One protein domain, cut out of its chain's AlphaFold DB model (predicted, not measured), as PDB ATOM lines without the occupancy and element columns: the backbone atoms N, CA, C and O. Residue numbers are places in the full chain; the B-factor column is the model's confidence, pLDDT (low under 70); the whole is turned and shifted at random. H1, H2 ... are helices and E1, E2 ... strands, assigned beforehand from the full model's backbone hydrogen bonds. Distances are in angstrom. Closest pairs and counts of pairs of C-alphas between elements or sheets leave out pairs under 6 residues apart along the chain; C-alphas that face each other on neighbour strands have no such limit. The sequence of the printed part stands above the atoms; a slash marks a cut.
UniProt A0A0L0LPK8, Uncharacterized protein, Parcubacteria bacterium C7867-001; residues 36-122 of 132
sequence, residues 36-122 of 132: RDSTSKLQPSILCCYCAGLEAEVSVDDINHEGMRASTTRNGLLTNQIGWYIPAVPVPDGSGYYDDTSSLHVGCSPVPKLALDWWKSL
ATOM      1  N   ARG A  36      71.311 143.758  10.339       93.25
ATOM      2  CA  ARG A  36      70.041 143.249  10.831       93.25
ATOM      3  C   ARG A  36      70.241 141.921  11.536       93.25
ATOM      4  O   ARG A  36      71.166 141.177  11.207       93.25
ATOM      5  N   ASP A  37      69.353 141.613  12.468       89.19
ATOM      6  CA  ASP A  37      69.312 140.287  13.075       89.19
ATOM      7  C   ASP A  37      69.035 139.224  11.992       89.19
ATOM      8  O   ASP A  37      68.088 139.350  11.207       89.19
ATOM      9  N   SER A  38      69.887 138.197  11.920       83.00
ATOM     10  CA  SER A  38      69.726 137.074  10.985       83.00
ATOM     11  C   SER A  38      68.525 136.177  11.315       83.00
ATOM     12  O   SER A  38      68.044 135.452  10.447       83.00
ATOM     13  N   THR A  39      68.018 136.234  12.547       78.94
ATOM     14  CA  THR A  39      66.920 135.390  13.037       78.94
ATOM     15  C   THR A  39      65.535 135.992  12.789       78.94
ATOM     16  O   THR A  39      64.558 135.252  12.654       78.94
ATOM     17  N   SER A  40      65.427 137.320  12.672       75.81
ATOM     18  CA  SER A  40      64.148 138.009  12.466       75.81
ATOM     19  C   SER A  40      63.859 138.218  10.977       75.81
ATOM     20  O   SER A  40      64.585 138.923  10.277       75.81
ATOM     21  N   LYS A  41      62.779 137.594  10.484       64.19
ATOM     22  CA  LYS A  41      62.382 137.636   9.063       64.19
ATOM     23  C   LYS A  41      61.320 138.678   8.730       64.19
ATOM     24  O   LYS A  41      61.247 139.116   7.591       64.19
ATOM     25  N   LEU A  42      60.474 139.041   9.695       60.97
ATOM     26  CA  LEU A  42      59.288 139.857   9.420       60.97
ATOM     27  C   LEU A  42      59.562 141.354   9.593       60.97
ATOM     28  O   LEU A  42      59.104 142.131   8.766       60.97
ATOM     29  N   GLN A  43      60.325 141.751  10.619       66.94
ATOM     30  CA  GLN A  43      60.769 143.136  10.853       66.94
ATOM     31  C   GLN A  43      62.041 143.124  11.715       66.94
ATOM     32  O   GLN A  43      61.963 143.213  12.943       66.94
ATOM     33  N   PRO A  44      63.229 142.925  11.127       77.62
ATOM     34  CA  PRO A  44      64.444 142.912  11.919       77.62
ATOM     35  C   PRO A  44      64.802 144.332  12.359       77.62
ATOM     36  O   PRO A  44      64.773 145.270  11.563       77.62
ATOM     37  N   SER A  45      65.198 144.478  13.626       89.12
ATOM     38  CA  SER A  45      65.887 145.692  14.063       89.12
ATOM     39  C   SER A  45      67.187 145.818  13.274       89.12
ATOM     40  O   SER A  45      67.971 144.866  13.206       89.12
ATOM     41  N   ILE A  46      67.401 146.981  12.667       93.94
ATOM     42  CA  ILE A  46      68.629 147.297  11.941       93.94
ATOM     43  C   ILE A  46      69.490 148.219  12.800       93.94
ATOM     44  O   ILE A  46      69.007 149.179  13.394       93.94
ATOM     45  N   LEU A  47      70.776 147.924  12.896       96.12
ATOM     46  CA  LEU A  47      71.722 148.567  13.796       96.12
ATOM     47  C   LEU A  47      72.953 149.034  13.020       96.12
ATOM     48  O   LEU A  47      73.373 148.402  12.054       96.12
ATOM     49  N   CYS A  48      73.569 150.136  13.444       96.88
ATOM     50  CA  CYS A  48      74.897 150.500  12.947       96.88
ATOM     51  C   CYS A  48      75.957 149.539  13.511       96.88
ATOM     52  O   CYS A  48      75.705 148.852  14.500       96.88
ATOM     53  N   CYS A  49      77.160 149.522  12.925       96.38
ATOM     54  CA  CYS A  49      78.231 148.608  13.340       96.38
ATOM     55  C   CYS A  49      78.524 148.654  14.850       96.38
ATOM     56  O   CYS A  49      78.684 147.605  15.462       96.38
ATOM     57  N   TYR A  50      78.531 149.839  15.468       96.12
ATOM     58  CA  TYR A  50      78.786 149.977  16.906       96.12
ATOM     59  C   TYR A  50      77.669 149.384  17.768       96.12
ATOM     60  O   TYR A  50      77.961 148.658  18.711       96.12
ATOM     61  N   CYS A  51      76.403 149.659  17.440       96.25
ATOM     62  CA  CYS A  51      75.274 149.103  18.186       96.25
ATOM     63  C   CYS A  51      75.171 147.586  17.986       96.25
ATOM     64  O   CYS A  51      74.972 146.871  18.955       96.25
ATOM     65  N   ALA A  52      75.384 147.088  16.764       95.38
ATOM     66  CA  ALA A  52      75.425 145.649  16.501       95.38
ATOM     67  C   ALA A  52      76.574 144.962  17.257       95.38
ATOM     68  O   ALA A  52      76.387 143.887  17.812       95.38
ATOM     69  N   GLY A  53      77.756 145.586  17.299       94.88
ATOM     70  CA  GLY A  53      78.901 145.081  18.056       94.88
ATOM     71  C   GLY A  53      78.654 145.056  19.563       94.88
ATOM     72  O   GLY A  53      79.032 144.091  20.218       94.88
ATOM     73  N   LEU A  54      77.979 146.077  20.100       95.19
ATOM     74  CA  LEU A  54      77.586 146.124  21.508       95.19
ATOM     75  C   LEU A  54      76.596 145.002  21.854       95.19
ATOM     76  O   LEU A  54      76.862 144.237  22.770       95.19
ATOM     77  N   GLU A  55      75.502 144.880  21.097       94.69
ATOM     78  CA  GLU A  55      74.465 143.857  21.319       94.69
ATOM     79  C   GLU A  55      75.005 142.430  21.155       94.69
ATOM     80  O   GLU A  55      74.603 141.517  21.869       94.69
ATOM     81  N   ALA A  56      75.929 142.229  20.212       92.62
ATOM     82  CA  ALA A  56      76.533 140.927  19.956       92.62
ATOM     83  C   ALA A  56      77.760 140.618  20.829       92.62
ATOM     84  O   ALA A  56      78.343 139.545  20.677       92.62
ATOM     85  N   GLU A  57      78.196 141.559  21.672       94.00
ATOM     86  CA  GLU A  57      79.451 141.484  22.433       94.00
ATOM     87  C   GLU A  57      80.683 141.192  21.545       94.00
ATOM     88  O   GLU A  57      81.612 140.474  21.917       94.00
ATOM     89  N   VAL A  58      80.714 141.772  20.339       92.19
ATOM     90  CA  VAL A  58      81.817 141.637  19.379       92.19
ATOM     91  C   VAL A  58      82.435 143.011  19.113       92.19
ATOM     92  O   VAL A  58      81.760 143.903  18.600       92.19
ATOM     93  N   SER A  59      83.741 143.183  19.374       92.56
ATOM     94  CA  SER A  59      84.476 144.392  18.937       92.56
ATOM     95  C   SER A  59      84.290 144.587  17.435       92.56
ATOM     96  O   SER A  59      84.234 143.605  16.711       92.56
ATOM     97  N   VAL A  60      84.187 145.818  16.945       93.81
ATOM     98  CA  VAL A  60      84.046 146.125  15.509       93.81
ATOM     99  C   VAL A  60      85.175 147.019  15.007       93.81
ATOM    100  O   VAL A  60      85.030 147.680  13.985       93.81
ATOM    101  N   ASP A  61      86.300 147.066  15.718       92.31
ATOM    102  CA  ASP A  61      87.410 147.966  15.384       92.31
ATOM    103  C   ASP A  61      88.154 147.549  14.105       92.31
ATOM    104  O   ASP A  61      88.808 148.373  13.470       92.31
ATOM    105  N   ASP A  62      88.034 146.281  13.703       92.31
ATOM    106  CA  ASP A  62      88.666 145.707  12.513       92.31
ATOM    107  C   ASP A  62      87.800 145.800  11.244       92.31
ATOM    108  O   ASP A  62      88.213 145.336  10.178       92.31
ATOM    109  N   ILE A  63      86.600 146.384  11.332       94.50
ATOM    110  CA  ILE A  63      85.699 146.487  10.185       94.50
ATOM    111  C   ILE A  63      86.199 147.527   9.177       94.50
ATOM    112  O   ILE A  63      86.463 148.685   9.498       94.50
ATOM    113  N   ASN A  64      86.321 147.121   7.918       93.50
ATOM    114  CA  ASN A  64      86.852 147.964   6.857       93.50
ATOM    115  C   ASN A  64      85.755 148.787   6.148       93.50
ATOM    116  O   ASN A  64      84.557 148.686   6.428       93.50
ATOM    117  N   HIS A  65      86.158 149.610   5.177       93.94
ATOM    118  CA  HIS A  65      85.243 150.461   4.407       93.94
ATOM    119  C   HIS A  65      84.208 149.681   3.576       93.94
ATOM    120  O   HIS A  65      83.151 150.223   3.266       93.94
ATOM    121  N   GLU A  66      84.460 148.410   3.256       90.62
ATOM    122  CA  GLU A  66      83.502 147.531   2.576       90.62
ATOM    123  C   GLU A  66      82.507 146.877   3.544       90.62
ATOM    124  O   GLU A  66      81.608 146.165   3.102       90.62
ATOM    125  N   GLY A  67      82.631 147.123   4.852       92.19
ATOM    126  CA  GLY A  67      81.830 146.462   5.883       92.19
ATOM    127  C   GLY A  67      82.283 145.028   6.163       92.19
ATOM    128  O   GLY A  67      81.502 144.247   6.699       92.19
ATOM    129  N   MET A  68      83.515 144.682   5.781       92.25
ATOM    130  CA  MET A  68      84.118 143.366   5.981       92.25
ATOM    131  C   MET A  68      85.089 143.398   7.164       92.25
ATOM    132  O   MET A  68      85.731 144.413   7.421       92.25
ATOM    133  N   ARG A  69      85.229 142.271   7.850       91.50
ATOM    134  CA  ARG A  69      86.082 142.069   9.023       91.50
ATOM    135  C   ARG A  69      86.596 140.632   9.083       91.50
ATOM    136  O   ARG A  69      86.075 139.771   8.371       91.50
ATOM    137  N   ALA A  70      87.594 140.347   9.916       89.31
ATOM    138  CA  ALA A  70      88.102 138.984  10.053       89.31
ATOM    139  C   ALA A  70      87.129 138.126  10.879       89.31
ATOM    140  O   ALA A  70      86.700 138.512  11.966       89.31
ATOM    141  N   SER A  71      86.771 136.942  10.378       83.69
ATOM    142  CA  SER A  71      85.929 136.006  11.123       83.69
ATOM    143  C   SER A  71      86.722 135.328  12.238       83.69
ATOM    144  O   SER A  71      87.709 134.636  11.979       83.69
ATOM    145  N   THR A  72      86.240 135.446  13.473       80.06
ATOM    146  CA  THR A  72      86.794 134.728  14.633       80.06
ATOM    147  C   THR A  72      86.478 133.231  14.606       80.06
ATOM    148  O   THR A  72      87.221 132.439  15.176       80.06
ATOM    149  N   THR A  73      85.410 132.823  13.916       81.12
ATOM    150  CA  THR A  73      84.934 131.428  13.856       81.12
ATOM    151  C   THR A  73      85.346 130.692  12.582       81.12
ATOM    152  O   THR A  73      85.281 129.466  12.538       81.12
ATOM    153  N   ARG A  74      85.785 131.410  11.539       79.12
ATOM    154  CA  ARG A  74      86.205 130.842  10.246       79.12
ATOM    155  C   ARG A  74      87.679 131.116   9.939       79.12
ATOM    156  O   ARG A  74      88.006 131.508   8.823       79.12
ATOM    157  N   ASN A  75      88.566 130.935  10.919       83.69
ATOM    158  CA  ASN A  75      90.026 131.048  10.754       83.69
ATOM    159  C   ASN A  75      90.488 132.350  10.065       83.69
ATOM    160  O   ASN A  75      91.375 132.327   9.216       83.69
ATOM    161  N   GLY A  76      89.867 133.488  10.390       81.00
ATOM    162  CA  GLY A  76      90.246 134.789   9.837       81.00
ATOM    163  C   GLY A  76      89.746 135.073   8.418       81.00
ATOM    164  O   GLY A  76      90.083 136.122   7.872       81.00
ATOM    165  N   LEU A  77      88.921 134.203   7.819       86.12
ATOM    166  CA  LEU A  77      88.256 134.517   6.550       86.12
ATOM    167  C   LEU A  77      87.445 135.812   6.674       86.12
ATOM    168  O   LEU A  77      86.769 136.036   7.681       86.12
ATOM    169  N   LEU A  78      87.496 136.654   5.641       87.38
ATOM    170  CA  LEU A  78      86.740 137.902   5.622       87.38
ATOM    171  C   LEU A  78      85.236 137.623   5.627       87.38
ATOM    172  O   LEU A  78      84.727 136.825   4.840       87.38
ATOM    173  N   THR A  79      84.519 138.324   6.496       88.88
ATOM    174  CA  THR A  79      83.065 138.255   6.636       88.88
ATOM    175  C   THR A  79      82.488 139.650   6.828       88.88
ATOM    176  O   THR A  79      83.155 140.528   7.360       88.88
ATOM    177  N   ASN A  80      81.242 139.865   6.421       90.31
ATOM    178  CA  ASN A  80      80.472 141.069   6.747       90.31
ATOM    179  C   ASN A  80      79.537 140.873   7.947       90.31
ATOM    180  O   ASN A  80      78.723 141.743   8.244       90.31
ATOM    181  N   GLN A  81      79.640 139.735   8.633       91.31
ATOM    182  CA  GLN A  81      78.834 139.402   9.800       91.31
ATOM    183  C   GLN A  81      79.416 140.014  11.084       91.31
ATOM    184  O   GLN A  81      80.630 139.999  11.284       91.31
ATOM    185  N   ILE A  82      78.552 140.502  11.978       92.69
ATOM    186  CA  ILE A  82      78.899 140.960  13.334       92.69
ATOM    187  C   ILE A  82      78.110 140.096  14.323       92.69
ATOM    188  O   ILE A  82      76.912 140.293  14.489       92.69
ATOM    189  N   GLY A  83      78.744 139.093  14.936       90.62
ATOM    190  CA  GLY A  83      78.026 138.105  15.754       90.62
ATOM    191  C   GLY A  83      76.945 137.382  14.947       90.62
ATOM    192  O   GLY A  83      77.257 136.726  13.957       90.62
ATOM    193  N   TRP A  84      75.674 137.517  15.333       88.56
ATOM    194  CA  TRP A  84      74.514 137.004  14.580       88.56
ATOM    195  C   TRP A  84      73.890 138.029  13.621       88.56
ATOM    196  O   TRP A  84      72.901 137.718  12.957       88.56
ATOM    197  N   TYR A  85      74.453 139.231  13.510       92.00
ATOM    198  CA  TYR A  85      73.950 140.266  12.616       92.00
ATOM    199  C   TYR A  85      74.573 140.170  11.223       92.00
ATOM    200  O   TYR A  85      75.796 140.097  11.072       92.00
ATOM    201  N   ILE A  86      73.731 140.233  10.196       91.38
ATOM    202  CA  ILE A  86      74.119 140.243   8.779       91.38
ATOM    203  C   ILE A  86      73.798 141.605   8.153       91.38
ATOM    204  O   ILE A  86      72.960 142.326   8.685       91.38
ATOM    205  N   PRO A  87      74.439 142.005   7.047       93.69
ATOM    206  CA  PRO A  87      74.103 143.246   6.357       93.69
ATOM    207  C   PRO A  87      72.603 143.438   6.100       93.69
ATOM    208  O   PRO A  87      71.897 142.551   5.623       93.69
ATOM    209  N   ALA A  88      72.115 144.639   6.393       92.94
ATOM    210  CA  ALA A  88      70.757 145.056   6.092       92.94
ATOM    211  C   ALA A  88      70.722 145.639   4.674       92.94
ATOM    212  O   ALA A  88      70.998 146.822   4.479       92.94
ATOM    213  N   VAL A  89      70.411 144.815   3.673       91.38
ATOM    214  CA  VAL A  89      70.210 145.272   2.287       91.38
ATOM    215  C   VAL A  89      68.708 145.252   1.982       91.38
ATOM    216  O   VAL A  89      68.151 144.156   1.901       91.38
ATOM    217  N   PRO A  90      68.036 146.417   1.896       89.69
ATOM    218  CA  PRO A  90      66.583 146.502   1.756       89.69
ATOM    219  C   PRO A  90      66.160 146.094   0.348       89.69
ATOM    220  O   PRO A  90      66.886 146.393  -0.594       89.69
ATOM    221  N   VAL A  91      65.006 145.450   0.188       87.69
ATOM    222  CA  VAL A  91      64.406 145.160  -1.125       87.69
ATOM    223  C   VAL A  91      63.714 146.434  -1.650       87.69
ATOM    224  O   VAL A  91      63.029 147.094  -0.868       87.69
ATOM    225  N   PRO A  92      63.858 146.807  -2.941       86.38
ATOM    226  CA  PRO A  92      63.311 148.058  -3.493       86.38
ATOM    227  C   PRO A  92      61.808 148.275  -3.288       86.38
ATOM    228  O   PRO A  92      61.358 149.412  -3.157       86.38
ATOM    229  N   ASP A  93      61.036 147.187  -3.258       82.56
ATOM    230  CA  ASP A  93      59.581 147.199  -3.075       82.56
ATOM    231  C   ASP A  93      59.145 147.392  -1.610       82.56
ATOM    232  O   ASP A  93      57.951 147.430  -1.320       82.56
ATOM    233  N   GLY A  94      60.100 147.503  -0.681       82.00
ATOM    234  CA  GLY A  94      59.833 147.653   0.747       82.00
ATOM    235  C   GLY A  94      59.386 146.366   1.447       82.00
ATOM    236  O   GLY A  94      58.990 146.425   2.608       82.00
ATOM    237  N   SER A  95      59.463 145.203   0.789       83.19
ATOM    238  CA  SER A  95      59.059 143.907   1.365       83.19
ATOM    239  C   SER A  95      59.958 143.412   2.504       83.19
ATOM    240  O   SER A  95      59.593 142.470   3.208       83.19
ATOM    241  N   GLY A  96      61.118 144.041   2.715       86.19
ATOM    242  CA  GLY A  96      62.037 143.724   3.803       86.19
ATOM    243  C   GLY A  96      63.497 143.806   3.373       86.19
ATOM    244  O   GLY A  96      63.906 144.758   2.711       86.19
ATOM    245  N   TYR A  97      64.288 142.804   3.763       87.62
ATOM    246  CA  TYR A  97      65.728 142.729   3.514       87.62
ATOM    247  C   TYR A  97      66.110 141.381   2.908       87.62
ATOM    248  O   TYR A  97      65.498 140.363   3.221       87.62
ATOM    249  N   TYR A  98      67.172 141.348   2.106       85.75
ATOM    250  CA  TYR A  98      67.708 140.086   1.593       85.75
ATOM    251  C   TYR A  98      68.301 139.206   2.704       85.75
ATOM    252  O   TYR A  98      68.885 139.712   3.666       85.75
ATOM    253  N   ASP A  99      68.162 137.886   2.552       73.00
ATOM    254  CA  ASP A  99      68.569 136.858   3.527       73.00
ATOM    255  C   ASP A  99      70.046 136.466   3.485       73.00
ATOM    256  O   ASP A  99      70.583 136.049   4.510       73.00
ATOM    257  N   ASP A 100      70.723 136.630   2.348       65.12
ATOM    258  CA  ASP A 100      72.127 136.241   2.218       65.12
ATOM    259  C   ASP A 100      72.964 137.303   1.513       65.12
ATOM    260  O   ASP A 100      73.031 137.403   0.289       65.12
ATOM    261  N   THR A 101      73.634 138.107   2.324       57.31
ATOM    262  CA  THR A 101      74.607 139.108   1.881       57.31
ATOM    263  C   THR A 101      76.037 138.605   2.017       57.31
ATOM    264  O   THR A 101      76.981 139.349   1.743       57.31
ATOM    265  N   SER A 102      76.232 137.373   2.488       50.66
ATOM    266  CA  SER A 102      77.558 136.796   2.623       50.66
ATOM    267  C   SER A 102      78.016 136.328   1.244       50.66
ATOM    268  O   SER A 102      77.412 135.465   0.620       50.66
ATOM    269  N   SER A 103      79.125 136.866   0.738       47.06
ATOM    270  CA  SER A 103      79.710 136.430  -0.543       47.06
ATOM    271  C   SER A 103      80.280 134.995  -0.502       47.06
ATOM    272  O   SER A 103      81.089 134.633  -1.349       47.06
ATOM    273  N   LEU A 104      79.917 134.197   0.509       45.00
ATOM    274  CA  LEU A 104      80.554 132.936   0.886       45.00
ATOM    275  C   LEU A 104      79.583 131.753   1.017       45.00
ATOM    276  O   LEU A 104      80.066 130.635   1.191       45.00
ATOM    277  N   HIS A 105      78.262 131.942   0.914       39.34
ATOM    278  CA  HIS A 105      77.326 130.817   0.846       39.34
ATOM    279  C   HIS A 105      76.803 130.640  -0.580       39.34
ATOM    280  O   HIS A 105      76.061 131.444  -1.134       39.34
ATOM    281  N   VAL A 106      77.226 129.541  -1.199       34.69
ATOM    282  CA  VAL A 106      76.663 129.046  -2.453       34.69
ATOM    283  C   VAL A 106      75.315 128.400  -2.117       34.69
ATOM    284  O   VAL A 106      75.298 127.371  -1.446       34.69
ATOM    285  N   GLY A 107      74.194 128.982  -2.565       35.50
ATOM    286  CA  GLY A 107      72.885 128.302  -2.561       35.50
ATOM    287  C   GLY A 107      71.682 129.052  -1.973       35.50
ATOM    288  O   GLY A 107      70.570 128.541  -2.088       35.50
ATOM    289  N   CYS A 108      71.849 130.246  -1.400       42.72
ATOM    290  CA  CYS A 108      70.731 131.128  -1.043       42.72
ATOM    291  C   CYS A 108      70.587 132.255  -2.073       42.72
ATOM    292  O   CYS A 108      71.562 132.630  -2.721       42.72
ATOM    293  N   SER A 109      69.353 132.737  -2.276       49.62
ATOM    294  CA  SER A 109      69.011 133.720  -3.314       49.62
ATOM    295  C   SER A 109      69.981 134.909  -3.258       49.62
ATOM    296  O   SER A 109      69.974 135.635  -2.259       49.62
ATOM    297  N   PRO A 110      70.862 135.080  -4.260       68.94
ATOM    298  CA  PRO A 110      71.969 136.010  -4.152       68.94
ATOM    299  C   PRO A 110      71.424 137.432  -4.117       68.94
ATOM    300  O   PRO A 110      70.623 137.816  -4.972       68.94
ATOM    301  N   VAL A 111      71.882 138.230  -3.152       78.56
ATOM    302  CA  VAL A 111      71.679 139.683  -3.184       78.56
ATOM    303  C   VAL A 111      72.104 140.192  -4.563       78.56
ATOM    304  O   VAL A 111      73.248 139.944  -4.967       78.56
ATOM    305  N   PRO A 112      71.223 140.884  -5.311       86.62
ATOM    306  CA  PRO A 112      71.577 141.416  -6.615       86.62
ATOM    307  C   PRO A 112      72.838 142.270  -6.518       86.62
ATOM    308  O   PRO A 112      72.992 143.046  -5.574       86.62
ATOM    309  N   LYS A 113      73.731 142.174  -7.512       84.75
ATOM    310  CA  LYS A 113      75.008 142.905  -7.492       84.75
ATOM    311  C   LYS A 113      74.810 144.397  -7.200       84.75
ATOM    312  O   LYS A 113      75.522 144.949  -6.373       84.75
ATOM    313  N   LEU A 114      73.799 145.013  -7.815       87.50
ATOM    314  CA  LEU A 114      73.468 146.424  -7.617       87.50
ATOM    315  C   LEU A 114      73.114 146.756  -6.156       87.50
ATOM    316  O   LEU A 114      73.535 147.786  -5.638       87.50
ATOM    317  N   ALA A 115      72.385 145.867  -5.483       89.38
ATOM    318  CA  ALA A 115      72.008 146.026  -4.084       89.38
ATOM    319  C   ALA A 115      73.230 145.920  -3.155       89.38
ATOM    320  O   ALA A 115      73.386 146.703  -2.216       89.38
ATOM    321  N   LEU A 116      74.138 144.985  -3.454       87.62
ATOM    322  CA  LEU A 116      75.392 144.840  -2.717       87.62
ATOM    323  C   LEU A 116      76.338 146.024  -2.958       87.62
ATOM    324  O   LEU A 116      76.929 146.527  -2.006       87.62
ATOM    325  N   ASP A 117      76.473 146.475  -4.207       89.31
ATOM    326  CA  ASP A 117      77.285 147.638  -4.578       89.31
ATOM    327  C   ASP A 117      76.783 148.897  -3.857       89.31
ATOM    328  O   ASP A 117      77.581 149.639  -3.281       89.31
ATOM    329  N   TRP A 118      75.460 149.100  -3.813       91.56
ATOM    330  CA  TRP A 118      74.844 150.178  -3.042       91.56
ATOM    331  C   TRP A 118      75.236 150.100  -1.566       91.56
ATOM    332  O   TRP A 118      75.782 151.064  -1.032       91.56
ATOM    333  N   TRP A 119      75.054 148.949  -0.914       92.81
ATOM    334  CA  TRP A 119      75.387 148.814   0.506       92.81
ATOM    335  C   TRP A 119      76.880 149.059   0.753       92.81
ATOM    336  O   TRP A 119      77.258 149.774   1.681       92.81
ATOM    337  N   LYS A 120      77.744 148.538  -0.127       91.06
ATOM    338  CA  LYS A 120      79.194 148.764  -0.085       91.06
ATOM    339  C   LYS A 120      79.577 150.233  -0.275       91.06
ATOM    340  O   LYS A 120      80.556 150.649   0.341       91.06
ATOM    341  N   SER A 121      78.807 151.012  -1.034       92.00
ATOM    342  CA  SER A 121      79.038 152.451  -1.230       92.00
ATOM    343  C   SER A 121      78.749 153.302   0.017       92.00
ATOM    344  O   SER A 121      79.314 154.385   0.170       92.00
ATOM    345  N   LEU A 122      77.913 152.810   0.942       92.62
ATOM    346  CA  LEU A 122      77.608 153.504   2.194       92.62
ATOM    347  C   LEU A 122      78.830 153.542   3.119       92.62
ATOM    348  O   LEU A 122      79.699 152.675   3.079       92.62
TER     349      LEU A 122
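This is residues 36 to 122 of the 132 residues of an uncharacterized protein of Parcubacteria bacterium C7867-001 (UniProt A0A0L0LPK8). With little regular structure, this is a body mostly of loops, with short helices H2 and H1 apart and strand E2 between them. The 87 printed residues include two named helices and two named strands, ordered E1, H1, E2, H2; the class is mixed, with only 22 residues in named elements. It is compact, radius of gyration of the C-alphas 12.5 A, spanning 34 by 24 by 24 A.

Find C-alpha 113 at (75.008, 142.905, -7.492); H2 runs 12.1 A to residue 121. E2 is residues 85 to 87. E1, residues 46 to 48, begins at (68.629, 147.297, 11.941); H1, residues 49 to 55, spans 10.0 A.

H2 is only just apart from E2, closest C-alphas 8.2 A. E2 and E1 pair with no named strand but are near each other; residues 36 to 37 pair antiparallel with 85 to 86. The closest C-alphas of H1 and E2, Ala 52 and Tyr 85, are 6.8 A apart. In both helices every O i to N i+4 pair is within hydrogen-bond range.

The printed part has no cut. Links H1 to E2 and E2 to H2 are long. Look for pLDDT under 70 at residues 41 to 43 and 100 to 110.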